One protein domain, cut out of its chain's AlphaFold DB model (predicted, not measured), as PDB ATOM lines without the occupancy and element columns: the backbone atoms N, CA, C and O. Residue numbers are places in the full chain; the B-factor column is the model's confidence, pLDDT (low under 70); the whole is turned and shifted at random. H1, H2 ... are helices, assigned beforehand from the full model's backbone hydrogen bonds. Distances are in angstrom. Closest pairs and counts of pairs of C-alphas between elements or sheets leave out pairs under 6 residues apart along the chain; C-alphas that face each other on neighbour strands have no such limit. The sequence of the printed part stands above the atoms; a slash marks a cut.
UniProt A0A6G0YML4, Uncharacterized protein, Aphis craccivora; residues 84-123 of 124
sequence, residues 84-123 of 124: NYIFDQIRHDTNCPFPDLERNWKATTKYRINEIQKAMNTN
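What this domain is: This is residues 84 to 123 of the 124 residues of an uncharacterized protein of Aphis craccivora (UniProt A0A6G0YML4). Two short helices, H1 and H2, run opposite ways as a loose U, and H3 leads away as an arm, of which residues 109 to 114 and 116 to 121 stick out free. The arm makes much of the length, and contacts are few. The printed part has 40 residues, all helix in class, with H1, H2 and H3 in that order and no named strand; it is only just loose, close to extended, with a radius of gyration of the C-alphas of 12.9 A and spans of 42 by 19 by 10 A.

Where its parts are: H1, residues 84 to 92, begins at C-alpha 84 (11.852, 15.136, 45.378) and is 11.6 A long. H2, residues 98 to 106, measures 12.2 A. H3, residues 109 to 121, measures 18.5 A and ends at C-alpha 121 (42.140, 19.308, 45.995).

How they stand to each other: H1 and H2 are close but not clearly touching, the closest C-alphas, of Ile 86 and Asn 104, 6.7 A apart, at a shallow tilt of 29 degrees, opposite ways. H2 and H3 are close but not clearly touching, C-alphas 105 and 111 being closest at 6.9 A, at a steep tilt of 67 degrees, the same way. H1 and H3 are apart. In H1, H2 and H3 every O i to N i+4 pair is within hydrogen-bond range.

The domain as a whole: The farthest C-alphas, of Thr 94 and Asn 123, are 41.8 A apart. The printed part has no cut, and both links are tight. Residues 96, 122 and 123 have pLDDT under 70.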
ATOM      1  N   ASN A  84      12.887  16.096  44.994       77.00
ATOM      2  CA  ASN A  84      11.852  15.136  45.378       77.00
ATOM      3  C   ASN A  84      11.385  14.295  44.187       77.00
ATOM      4  O   ASN A  84      11.315  13.079  44.292       77.00
ATOM      5  N   TYR A  85      11.196  14.915  43.020       75.62
ATOM      6  CA  TYR A  85      10.840  14.214  41.787       75.62
ATOM      7  C   TYR A  85      11.932  13.229  41.342       75.62
ATOM      8  O   TYR A  85      11.635  12.125  40.889       75.62
ATOM      9  N   ILE A  86      13.207  13.598  41.507       72.06
ATOM     10  CA  ILE A  86      14.328  12.685  41.243       72.06
ATOM     11  C   ILE A  86      14.304  11.516  42.235       72.06
ATOM     12  O   ILE A  86      14.439  10.369  41.818       72.06
ATOM     13  N   PHE A  87      14.106  11.769  43.530       74.06
ATOM     14  CA  PHE A  87      14.013  10.696  44.522       74.06
ATOM     15  C   PHE A  87      12.822   9.770  44.286       74.06
ATOM     16  O   PHE A  87      12.975   8.559  44.447       74.06
ATOM     17  N   ASP A  88      11.685  10.311  43.861       77.19
ATOM     18  CA  ASP A  88      10.495   9.532  43.536       77.19
ATOM     19  C   ASP A  88      10.735   8.646  42.312       77.19
ATOM     20  O   ASP A  88      10.406   7.460  42.353       77.19
ATOM     21  N   GLN A  89      11.408   9.153  41.270       72.94
ATOM     22  CA  GLN A  89      11.840   8.317  40.144       72.94
ATOM     23  C   GLN A  89      12.770   7.186  40.600       72.94
ATOM     24  O   GLN A  89      12.588   6.041  40.209       72.94
ATOM     25  N   ILE A  90      13.747   7.472  41.463       70.44
ATOM     26  CA  ILE A  90      14.700   6.456  41.938       70.44
ATOM     27  C   ILE A  90      14.013   5.383  42.796       70.44
ATOM     28  O   ILE A  90      14.398   4.216  42.753       70.44
ATOM     29  N   ARG A  91      13.033   5.774  43.617       75.75
ATOM     30  CA  ARG A  91      12.381   4.877  44.583       75.75
ATOM     31  C   ARG A  91      11.218   4.092  43.993       75.75
ATOM     32  O   ARG A  91      10.935   3.002  44.487       75.75
ATOM     33  N   HIS A  92      10.521   4.656  43.010       78.94
ATOM     34  CA  HIS A  92       9.213   4.158  42.585       78.94
ATOM     35  C   HIS A  92       9.103   3.891  41.081       78.94
ATOM     36  O   HIS A  92       8.191   3.167  40.681       78.94
ATOM     37  N   ASP A  93      10.010   4.410  40.248       74.94
ATOM     38  CA  ASP A  93       9.976   4.140  38.811       74.94
ATOM     39  C   ASP A  93      10.692   2.823  38.483       74.94
ATOM     40  O   ASP A  93      11.911   2.689  38.595       74.94
ATOM     41  N   THR A  94       9.911   1.829  38.065       70.06
ATOM     42  CA  THR A  94      10.403   0.508  37.645       70.06
ATOM     43  C   THR A  94      10.996   0.517  36.236       70.06
ATOM     44  O   THR A  94      11.663  -0.444  35.860       70.06
ATOM     45  N   ASN A  95      10.801   1.597  35.471       73.75
ATOM     46  CA  ASN A  95      11.256   1.743  34.089       73.75
ATOM     47  C   ASN A  95      12.382   2.776  33.930       73.75
ATOM     48  O   ASN A  95      12.577   3.298  32.835       73.75
ATOM     49  N   CYS A  96      13.139   3.067  34.990       68.94
ATOM     50  CA  CYS A  96      14.303   3.951  34.930       68.94
ATOM     51  C   CYS A  96      15.590   3.128  34.703       68.94
ATOM     52  O   CYS A  96      16.128   2.551  35.655       68.94
ATOM     53  N   PRO A  97      16.098   3.012  33.461       77.00
ATOM     54  CA  PRO A  97      17.320   2.268  33.199       77.00
ATOM     55  C   PRO A  97      18.533   2.987  33.807       77.00
ATOM     56  O   PRO A  97      18.564   4.208  33.962       77.00
ATOM     57  N   PHE A  98      19.578   2.220  34.125       73.12
ATOM     58  CA  PHE A  98      20.780   2.718  34.807       73.12
ATOM     59  C   PHE A  98      21.401   4.005  34.209       73.12
ATOM     60  O   PHE A  98      21.803   4.867  34.990       73.12
ATOM     61  N   PRO A  99      21.444   4.215  32.877       79.31
ATOM     62  CA  PRO A  99      21.953   5.464  32.304       79.31
ATOM     63  C   PRO A  99      21.139   6.706  32.705       79.31
ATOM     64  O   PRO A  99      21.703   7.782  32.912       79.31
ATOM     65  N   ASP A 100      19.819   6.566  32.850       75.88
ATOM     66  CA  ASP A 100      18.939   7.651  33.289       75.88
ATOM     67  C   ASP A 100      19.108   7.928  34.785       75.88
ATOM     68  O   ASP A 100      19.168   9.089  35.202       75.88
ATOM     69  N   LEU A 101      19.285   6.869  35.579       74.94
ATOM     70  CA  LEU A 101      19.611   6.958  37.000       74.94
ATOM     71  C   LEU A 101      20.946   7.680  37.231       74.94
ATOM     72  O   LEU A 101      21.039   8.568  38.079       74.94
ATOM     73  N   GLU A 102      21.974   7.332  36.459       78.19
ATOM     74  CA  GLU A 102      23.291   7.957  36.542       78.19
ATOM     75  C   GLU A 102      23.230   9.437  36.145       78.19
ATOM     76  O   GLU A 102      23.801  10.285  36.837       78.19
ATOM     77  N   ARG A 103      22.493   9.776  35.078       80.62
ATOM     78  CA  ARG A 103      22.257  11.173  34.687       80.62
ATOM     79  C   ARG A 103      21.572  11.953  35.811       80.62
ATOM     80  O   ARG A 103      22.015  13.050  36.150       80.62
ATOM     81  N   ASN A 104      20.533  11.381  36.413       74.19
ATOM     82  CA  ASN A 104      19.791  12.004  37.507       74.19
ATOM     83  C   ASN A 104      20.664  12.189  38.760       74.19
ATOM     84  O   ASN A 104      20.638  13.251  39.380       74.19
ATOM     85  N   TRP A 105      21.493  11.199  39.107       73.88
ATOM     86  CA  TRP A 105      22.456  11.304  40.205       73.88
ATOM     87  C   TRP A 105      23.490  12.409  39.962       73.88
ATOM     88  O   TRP A 105      23.751  13.214  40.861       73.88
ATOM     89  N   LYS A 106      24.032  12.505  38.742       76.19
ATOM     90  CA  LYS A 106      24.980  13.563  38.353       76.19
ATOM     91  C   LYS A 106      24.357  14.960  38.393       76.19
ATOM     92  O   LYS A 106      25.064  15.933  38.647       76.19
ATOM     93  N   ALA A 107      23.043  15.061  38.197       72.00
ATOM     94  CA  ALA A 107      22.308  16.314  38.331       72.00
ATOM     95  C   ALA A 107      22.100  16.753  39.795       72.00
ATOM     96  O   ALA A 107      21.763  17.909  40.040       72.00
ATOM     97  N   THR A 108      22.331  15.880  40.785       74.06
ATOM     98  CA  THR A 108      22.167  16.256  42.196       74.06
ATOM     99  C   THR A 108      23.232  17.254  42.657       74.06
ATOM    100  O   THR A 108      24.419  17.162  42.326       74.06
ATOM    101  N   THR A 109      22.829  18.170  43.541       72.88
ATOM    102  CA  THR A 109      23.723  19.136  44.198       72.88
ATOM    103  C   THR A 109      24.892  18.450  44.907       72.88
ATOM    104  O   THR A 109      26.007  18.966  44.911       72.88
ATOM    105  N   LYS A 110      24.669  17.250  45.461       73.75
ATOM    106  CA  LYS A 110      25.697  16.469  46.158       73.75
ATOM    107  C   LYS A 110      26.813  16.005  45.218       73.75
ATOM    108  O   LYS A 110      27.980  16.105  45.588       73.75
ATOM    109  N   TYR A 111      26.473  15.545  44.013       77.81
ATOM    110  CA  TYR A 111      27.472  15.181  43.006       77.81
ATOM    111  C   TYR A 111      28.290  16.403  42.574       77.81
ATOM    112  O   TYR A 111      29.519  16.369  42.607       77.81
ATOM    113  N   ARG A 112      27.617  17.524  42.282       80.38
ATOM    114  CA  ARG A 112      28.283  18.781  41.908       80.38
ATOM    115  C   ARG A 112      29.259  19.291  42.971       80.38
ATOM    116  O   ARG A 112      30.359  19.708  42.628       80.38
ATOM    117  N   ILE A 113      28.872  19.265  44.248       82.62
ATOM    118  CA  ILE A 113      29.742  19.701  45.355       82.62
ATOM    119  C   ILE A 113      30.995  18.822  45.443       82.62
ATOM    120  O   ILE A 113      32.091  19.347  45.619       82.62
ATOM    121  N   ASN A 114      30.845  17.505  45.281       83.38
ATOM    122  CA  ASN A 114      31.969  16.572  45.328       83.38
ATOM    123  C   ASN A 114      32.972  16.822  44.185       83.38
ATOM    124  O   ASN A 114      34.178  16.836  44.409       83.38
ATOM    125  N   GLU A 115      32.488  17.087  42.971       82.25
ATOM    126  CA  GLU A 115      33.360  17.401  41.830       82.25
ATOM    127  C   GLU A 115      34.104  18.733  42.015       82.25
ATOM    128  O   GLU A 115      35.295  18.818  41.721       82.25
ATOM    129  N   ILE A 116      33.448  19.750  42.588       80.75
ATOM    130  CA  ILE A 116      34.105  21.017  42.946       80.75
ATOM    131  C   ILE A 116      35.211  20.773  43.981       80.75
ATOM    132  O   ILE A 116      36.323  21.265  43.814       80.75
ATOM    133  N   GLN A 117      34.939  19.986  45.025       80.69
ATOM    134  CA  GLN A 117      35.925  19.666  46.062       80.69
ATOM    135  C   GLN A 117      37.128  18.899  45.502       80.69
ATOM    136  O   GLN A 117      38.267  19.247  45.802       80.69
ATOM    137  N   LYS A 118      36.901  17.899  44.643       83.00
ATOM    138  CA  LYS A 118      37.992  17.177  43.973       83.00
ATOM    139  C   LYS A 118      38.855  18.099  43.120       83.00
ATOM    140  O   LYS A 118      40.074  18.018  43.226       83.00
ATOM    141  N   ALA A 119      38.241  18.975  42.322       81.00
ATOM    142  CA  ALA A 119      38.957  19.934  41.480       81.00
ATOM    143  C   ALA A 119      39.762  20.959  42.299       81.00
ATOM    144  O   ALA A 119      40.802  21.433  41.851       81.00
ATOM    145  N   MET A 120      39.307  21.297  43.509       73.94
ATOM    146  CA  MET A 120      40.059  22.155  44.429       73.94
ATOM    147  C   MET A 120      41.251  21.425  45.063       73.94
ATOM    148  O   MET A 120      42.302  22.036  45.225       73.94
ATOM    149  N   ASN A 121      41.106  20.130  45.359       71.69
ATOM    150  CA  ASN A 121      42.140  19.308  45.995       71.69
ATOM    151  C   ASN A 121      43.216  18.783  45.027       71.69
ATOM    152  O   ASN A 121      44.239  18.293  45.480       71.69
ATOM    153  N   THR A 122      43.006  18.854  43.708       59.88
ATOM    154  CA  THR A 122      43.987  18.408  42.691       59.88
ATOM    155  C   THR A 122      44.987  19.499  42.276       59.88
ATOM    156  O   THR A 122      45.709  19.318  41.303       59.88
ATOM    157  N   ASN A 123      45.044  20.620  43.007       57.75
ATOM    158  CA  ASN A 123      46.010  21.709  42.787       57.75
ATOM    159  C   ASN A 123      47.254  21.633  43.707       57.75
ATOM    160  O   ASN A 123      47.841  22.678  43.991       57.75
TER     161      ASN A 123